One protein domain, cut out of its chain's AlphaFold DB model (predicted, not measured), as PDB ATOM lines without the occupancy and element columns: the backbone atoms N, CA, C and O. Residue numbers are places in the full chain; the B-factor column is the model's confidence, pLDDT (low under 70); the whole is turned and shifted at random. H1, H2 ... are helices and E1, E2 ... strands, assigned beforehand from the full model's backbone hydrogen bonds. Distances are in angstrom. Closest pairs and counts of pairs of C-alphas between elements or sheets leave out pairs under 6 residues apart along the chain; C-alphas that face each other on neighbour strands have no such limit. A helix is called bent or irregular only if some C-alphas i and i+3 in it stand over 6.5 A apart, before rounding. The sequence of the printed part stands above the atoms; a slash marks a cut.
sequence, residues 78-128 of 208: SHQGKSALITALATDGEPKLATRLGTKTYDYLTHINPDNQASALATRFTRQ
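AT A GLANCE: This is residues 78 to 128 of the 208 residues of the protein "Putative virulence factor" of Yersinia ruckeri (UniProt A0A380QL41). A helix, H1, makes one side of this small domain; a two-strand hairpin, E1 and E2, points away from it, with the short helix H2 at the hairpin's open end, and a long tail, residues 113 to 128, bends round past H2 and folds back to run roughly the same way as H1. The named elements make few contacts with each other, and H1 is set off from both E2 and H2. The printed part has 51 residues with two named helices and two named strands, in the order H1, E1, E2, H2; the sheet is E1 - E2, antiparallel. The class is mixed, helices and strands, though under half of the residues are in named elements. The whole is compact, with a radius of gyration of the C-alphas of 10.7 A and spans of 32 by 24 by 19 A.

IN THESE COORDINATES: Find C-alpha 79 at (35.915, 138.962, 21.223); from there H1, residues 79 to 90, runs 16.4 A to C-alpha 90 at (32.656, 123.299, 17.545). Go on to Ala 98, where E1, residues 98 to 101, begins; it is 9.8 A long. E2, residues 104 to 107, comes next and is 10.3 A long. H2, residues 108 to 112, follows at once and ends at C-alpha 112 at (23.863, 136.011, 12.797), 4.8 A from its first C-alpha. H2 is neither bent nor irregular, but only just: C-alphas 109 and 112 are 6.2 A apart.

HOW THE PARTS SIT: Look first at the hairpin of E1 and E2, antiparallel neighbours with 144 degrees between their directions. C-alphas 100 and 105 face each other at 4.3 A. Between the strands, N 99 and O 106 are 2.8 A apart and N 106 and O 99 are 2.9 A apart, both within hydrogen-bond range. Turn then to H2: the closest C-alphas of E1 and H2 are those of Thr 99 and Tyr 108, at 6.0 A, and those of E2 and H2 are Tyr 106 and Ile 112, at 7.8 A. H1 and E2 are apart. H1 and H2 are apart, but only just, with their closest C-alphas at 8.4 A. In H1 and H2 every O i to N i+4 pair is within hydrogen-bond range.

THE WHOLE: The two C-alphas farthest apart are those of Ser 78 and Thr 103, at 32.5 A. The printed part has no cut. The links from E1 to E2 and from E2 to H2 are tight, and the link from H1 to E1 is short. Residues 113 to 128 hold no named element, and their C-alphas lie 7 to 15 A from the mean of the C-alphas. The mean pLDDT of the printed part is 85.3, and residue 119 is under 70.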
ATOM      1  N   SER A  78      39.098 139.612  24.571       88.00
ATOM      2  CA  SER A  78      39.218 139.414  23.119       88.00
ATOM      3  C   SER A  78      37.984 138.720  22.538       88.00
ATOM      4  O   SER A  78      37.845 137.498  22.612       88.00
ATOM      5  N   HIS A  79      37.079 139.496  21.938       82.06
ATOM      6  CA  HIS A  79      35.915 138.962  21.223       82.06
ATOM      7  C   HIS A  79      36.326 138.048  20.065       82.06
ATOM      8  O   HIS A  79      35.799 136.941  19.952       82.06
ATOM      9  N   GLN A  80      37.309 138.465  19.258       83.25
ATOM     10  CA  GLN A  80      37.849 137.654  18.159       83.25
ATOM     11  C   GLN A  80      38.467 136.346  18.661       83.25
ATOM     12  O   GLN A  80      38.168 135.288  18.116       83.25
ATOM     13  N   GLY A  81      39.242 136.393  19.751       86.69
ATOM     14  CA  GLY A  81      39.844 135.195  20.340       86.69
ATOM     15  C   GLY A  81      38.805 134.185  20.834       86.69
ATOM     16  O   GLY A  81      38.926 132.995  20.552       86.69
ATOM     17  N   LYS A  82      37.742 134.649  21.506       88.62
ATOM     18  CA  LYS A  82      36.633 133.781  21.949       88.62
ATOM     19  C   LYS A  82      35.944 133.097  20.764       88.62
ATOM     20  O   LYS A  82      35.699 131.898  20.811       88.62
ATOM     21  N   SER A  83      35.667 133.845  19.699       85.00
ATOM     22  CA  SER A  83      34.996 133.318  18.503       85.00
ATOM     23  C   SER A  83      35.853 132.311  17.736       85.00
ATOM     24  O   SER A  83      35.363 131.251  17.340       85.00
ATOM     25  N   ALA A  84      37.158 132.576  17.620       85.88
ATOM     26  CA  ALA A  84      38.113 131.640  17.035       85.88
ATOM     27  C   ALA A  84      38.180 130.319  17.824       85.88
ATOM     28  O   ALA A  84      38.139 129.248  17.221       85.88
ATOM     29  N   LEU A  85      38.213 130.381  19.162       88.56
ATOM     30  CA  LEU A  85      38.204 129.189  20.022       88.56
ATOM     31  C   LEU A  85      36.900 128.392  19.910       88.56
ATOM     32  O   LEU A  85      36.948 127.169  19.787       88.56
ATOM     33  N   ILE A  86      35.744 129.068  19.923       87.75
ATOM     34  CA  ILE A  86      34.441 128.411  19.746       87.75
ATOM     35  C   ILE A  86      34.393 127.698  18.397       87.75
ATOM     36  O   ILE A  86      33.988 126.541  18.346       87.75
ATOM     37  N   THR A  87      34.841 128.358  17.327       85.81
ATOM     38  CA  THR A  87      34.876 127.770  15.983       85.81
ATOM     39  C   THR A  87      35.762 126.528  15.984       85.81
ATOM     40  O   THR A  87      35.259 125.438  15.747       85.81
ATOM     41  N   ALA A  88      37.028 126.648  16.399       87.44
ATOM     42  CA  ALA A  88      37.967 125.527  16.443       87.44
ATOM     43  C   ALA A  88      37.452 124.305  17.232       87.44
ATOM     44  O   ALA A  88      37.737 123.172  16.855       87.44
ATOM     45  N   LEU A  89      36.687 124.517  18.308       87.31
ATOM     46  CA  LEU A  89      36.148 123.432  19.135       87.31
ATOM     47  C   LEU A  89      34.806 122.880  18.640       87.31
ATOM     48  O   LEU A  89      34.489 121.717  18.891       87.31
ATOM     49  N   ALA A  90      33.995 123.695  17.969       84.69
ATOM     50  CA  ALA A  90      32.656 123.299  17.545       84.69
ATOM     51  C   ALA A  90      32.633 122.663  16.150       84.69
ATOM     52  O   ALA A  90      31.800 121.779  15.920       84.69
ATOM     53  N   THR A  91      33.520 123.092  15.246       81.62
ATOM     54  CA  THR A  91      33.400 122.861  13.796       81.62
ATOM     55  C   THR A  91      34.285 121.745  13.239       81.62
ATOM     56  O   THR A  91      34.274 121.530  12.033       81.62
ATOM     57  N   ASP A  92      35.034 121.030  14.085       79.00
ATOM     58  CA  ASP A  92      35.939 119.938  13.670       79.00
ATOM     59  C   ASP A  92      36.909 120.345  12.535       79.00
ATOM     60  O   ASP A  92      37.248 119.560  11.655       79.00
ATOM     61  N   GLY A  93      37.333 121.616  12.534       73.88
ATOM     62  CA  GLY A  93      38.252 122.184  11.541       73.88
ATOM     63  C   GLY A  93      37.591 122.961  10.395       73.88
ATOM     64  O   GLY A  93      38.299 123.633   9.647       73.88
ATOM     65  N   GLU A  94      36.263 122.949  10.272       79.62
ATOM     66  CA  GLU A  94      35.553 123.754   9.269       79.62
ATOM     67  C   GLU A  94      35.535 125.251   9.645       79.62
ATOM     68  O   GLU A  94      35.340 125.602  10.810       79.62
ATOM     69  N   PRO A  95      35.658 126.189   8.689       77.12
ATOM     70  CA  PRO A  95      35.662 127.624   8.990       77.12
ATOM     71  C   PRO A  95      34.267 128.188   9.311       77.12
ATOM     72  O   PRO A  95      34.136 129.382   9.567       77.12
ATOM     73  N   LYS A  96      33.214 127.360   9.259       85.12
ATOM     74  CA  LYS A  96      31.815 127.779   9.413       85.12
ATOM     75  C   LYS A  96      31.210 127.222  10.684       85.12
ATOM     76  O   LYS A  96      31.240 126.013  10.909       85.12
ATOM     77  N   LEU A  97      30.540 128.080  11.447       89.38
ATOM     78  CA  LEU A  97      29.794 127.664  12.630       89.38
ATOM     79  C   LEU A  97      28.340 127.371  12.244       89.38
ATOM     80  O   LEU A  97      27.433 128.183  12.459       89.38
ATOM     81  N   ALA A  98      28.132 126.204  11.628       90.56
ATOM     82  CA  ALA A  98      26.822 125.754  11.169       90.56
ATOM     83  C   ALA A  98      25.836 125.635  12.344       90.56
ATOM     84  O   ALA A  98      25.995 124.814  13.244       90.56
ATOM     85  N   THR A  99      24.798 126.463  12.312       90.75
ATOM     86  CA  THR A  99      23.790 126.602  13.361       90.75
ATOM     87  C   THR A  99      22.417 126.325  12.770       90.75
ATOM     88  O   THR A  99      21.930 127.056  11.905       90.75
ATOM     89  N   ARG A 100      21.787 125.242  13.227       89.44
ATOM     90  CA  ARG A 100      20.441 124.853  12.801       89.44
ATOM     91  C   ARG A 100      19.401 125.596  13.633       89.44
ATOM     92  O   ARG A 100      19.339 125.404  14.842       89.44
ATOM     93  N   LEU A 101      18.572 126.403  12.976       89.31
ATOM     94  CA  LEU A 101      17.433 127.105  13.561       89.31
ATOM     95  C   LEU A 101      16.157 126.624  12.858       89.31
ATOM     96  O   LEU A 101      15.857 127.014  11.725       89.31
ATOM     97  N   GLY A 102      15.427 125.726  13.520       86.25
ATOM     98  CA  GLY A 102      14.256 125.061  12.950       86.25
ATOM     99  C   GLY A 102      14.661 124.155  11.787       86.25
ATOM    100  O   GLY A 102      15.494 123.260  11.945       86.25
ATOM    101  N   THR A 103      14.087 124.402  10.608       86.56
ATOM    102  CA  THR A 103      14.375 123.657   9.369       86.56
ATOM    103  C   THR A 103      15.526 124.242   8.549       86.56
ATOM    104  O   THR A 103      15.921 123.650   7.546       86.56
ATOM    105  N   LYS A 104      16.071 125.398   8.949       90.06
ATOM    106  CA  LYS A 104      17.125 126.100   8.213       90.06
ATOM    107  C   LYS A 104      18.456 126.012   8.947       90.06
ATOM    108  O   LYS A 104      18.505 126.037  10.175       90.06
ATOM    109  N   THR A 105      19.538 125.964   8.180       91.44
ATOM    110  CA  THR A 105      20.907 126.023   8.701       91.44
ATOM    111  C   THR A 105      21.548 127.322   8.248       91.44
ATOM    112  O   THR A 105      21.525 127.646   7.063       91.44
ATOM    113  N   TYR A 106      22.128 128.044   9.198       92.62
ATOM    114  CA  TYR A 106      22.845 129.293   8.981       92.62
ATOM    115  C   TYR A 106      24.298 129.123   9.407       92.62
ATOM    116  O   TYR A 106      24.601 128.324  10.287       92.62
ATOM    117  N   ASP A 107      25.202 129.892   8.818       92.12
ATOM    118  CA  ASP A 107      26.527 130.086   9.406       92.12
ATOM    119  C   ASP A 107      26.454 131.257  10.392       92.12
ATOM    120  O   ASP A 107      26.171 132.386   9.984       92.12
ATOM    121  N   TYR A 108      26.661 130.980  11.684       91.06
ATOM    122  CA  TYR A 108      26.497 131.967  12.755       91.06
ATOM    123  C   TYR A 108      27.403 133.185  12.564       91.06
ATOM    124  O   TYR A 108      26.960 134.310  12.785       91.06
ATOM    125  N   LEU A 109      28.645 132.978  12.116       88.44
ATOM    126  CA  LEU A 109      29.643 134.046  12.009       88.44
ATOM    127  C   LEU A 109      29.322 135.054  10.902       88.44
ATOM    128  O   LEU A 109      29.699 136.214  11.005       88.44
ATOM    129  N   THR A 110      28.635 134.621   9.847       90.00
ATOM    130  CA  THR A 110      28.349 135.457   8.671       90.00
ATOM    131  C   THR A 110      26.902 135.936   8.616       90.00
ATOM    132  O   THR A 110      26.651 137.043   8.151       90.00
ATOM    133  N   HIS A 111      25.946 135.139   9.104       92.56
ATOM    134  CA  HIS A 111      24.517 135.459   9.014       92.56
ATOM    135  C   HIS A 111      23.916 136.012  10.313       92.56
ATOM    136  O   HIS A 111      22.914 136.717  10.239       92.56
ATOM    137  N   ILE A 112      24.465 135.671  11.489       89.88
ATOM    138  CA  ILE A 112      23.863 136.011  12.797       89.88
ATOM    139  C   ILE A 112      24.692 137.058  13.544       89.88
ATOM    140  O   ILE A 112      24.136 138.044  14.016       89.88
ATOM    141  N   ASN A 113      26.009 136.864  13.646       88.06
ATOM    142  CA  ASN A 113      26.928 137.807  14.288       88.06
ATOM    143  C   ASN A 113      28.063 138.217  13.333       88.06
ATOM    144  O   ASN A 113      29.223 137.866  13.592       88.06
ATOM    145  N   PRO A 114      27.747 138.929  12.230       86.50
ATOM    146  CA  PRO A 114      28.772 139.463  11.341       86.50
ATOM    147  C   PRO A 114      29.740 140.365  12.120       86.50
ATOM    148  O   PRO A 114      29.373 140.989  13.115       86.50
ATOM    149  N   ASP A 115      31.005 140.383  11.701       83.94
ATOM    150  CA  ASP A 115      32.111 141.127  12.334       83.94
ATOM    151  C   ASP A 115      32.442 140.727  13.781       83.94
ATOM    152  O   ASP A 115      33.321 141.317  14.414       83.94
ATOM    153  N   ASN A 116      31.786 139.684  14.299       79.25
ATOM    154  CA  ASN A 116      32.017 139.136  15.626       79.25
ATOM    155  C   ASN A 116      31.945 140.200  16.741       79.25
ATOM    156  O   ASN A 116      32.805 140.277  17.628       79.25
ATOM    157  N   GLN A 117      30.906 141.031  16.675       79.00
ATOM    158  CA  GLN A 117      30.674 142.084  17.653       79.00
ATOM    159  C   GLN A 117      30.353 141.504  19.035       79.00
ATOM    160  O   GLN A 117      29.997 140.330  19.199       79.00
ATOM    161  N   ALA A 118      30.507 142.341  20.061       73.31
ATOM    162  CA  ALA A 118      30.087 141.998  21.408       73.31
ATOM    163  C   ALA A 118      28.570 141.749  21.420       73.31
ATOM    164  O   ALA A 118      27.782 142.666  21.210       73.31
ATOM    165  N   SER A 119      28.164 140.502  21.662       67.25
ATOM    166  CA  SER A 119      26.753 140.165  21.851       67.25
ATOM    167  C   SER A 119      26.276 140.686  23.205       67.25
ATOM    168  O   SER A 119      26.940 140.472  24.221       67.25
ATOM    169  N   ALA A 120      25.098 141.317  23.226       74.19
ATOM    170  CA  ALA A 120      24.402 141.678  24.463       74.19
ATOM    171  C   ALA A 120      23.932 140.442  25.259       74.19
ATOM    172  O   ALA A 120      23.601 140.552  26.436       74.19
ATOM    173  N   LEU A 121      23.910 139.265  24.621       85.44
ATOM    174  CA  LEU A 121      23.492 137.994  25.204       85.44
ATOM    175  C   LEU A 121      24.659 137.007  25.273       85.44
ATOM    176  O   LEU A 121      25.473 136.912  24.349       85.44
ATOM    177  N   ALA A 122      24.690 136.210  26.339       87.44
ATOM    178  CA  ALA A 122      25.531 135.023  26.387       87.44
ATOM    179  C   ALA A 122      24.944 133.942  25.460       87.44
ATOM    180  O   ALA A 122      23.820 133.487  25.667       87.44
ATOM    181  N   THR A 123      25.710 133.522  24.452       88.81
ATOM    182  CA  THR A 123      25.273 132.517  23.470       88.81
ATOM    183  C   THR A 123      25.843 131.145  23.817       88.81
ATOM    184  O   THR A 123      27.060 130.980  23.915       88.81
ATOM    185  N   ARG A 124      24.973 130.141  23.958       89.56
ATOM    186  CA  ARG A 124      25.362 128.734  24.114       89.56
ATOM    187  C   ARG A 124      25.078 127.971  22.825       89.56
ATOM    188  O   ARG A 124      23.942 127.945  22.363       89.56
ATOM    189  N   PHE A 125      26.090 127.287  22.303       88.56
ATOM    190  CA  PHE A 125      25.931 126.315  21.223       88.56
ATOM    191  C   PHE A 125      25.809 124.910  21.812       88.56
ATOM    192  O   PHE A 125      26.517 124.559  22.755       88.56
ATOM    193  N   THR A 126      24.911 124.099  21.261       86.62
ATOM    194  CA  THR A 126      24.714 122.706  21.673       86.62
ATOM    195  C   THR A 126      24.524 121.818  20.446       86.62
ATOM    196  O   THR A 126      23.952 122.243  19.443       86.62
ATOM    197  N   ARG A 127      25.015 120.575  20.523       82.12
ATOM    198  CA  ARG A 127      24.764 119.535  19.509       82.12
ATOM    199  C   ARG A 127      23.459 118.780  19.770       82.12
ATOM    200  O   ARG A 127      22.870 118.237  18.843       82.12
ATOM    201  N   GLN A 128      23.016 118.760  21.025       74.25
ATOM    202  CA  GLN A 128      21.764 118.157  21.467       74.25
ATOM    203  C   GLN A 128      20.759 119.290  21.683       74.25
ATOM    204  O   GLN A 128      20.853 120.028  22.666       74.25
TER     205      GLN A 128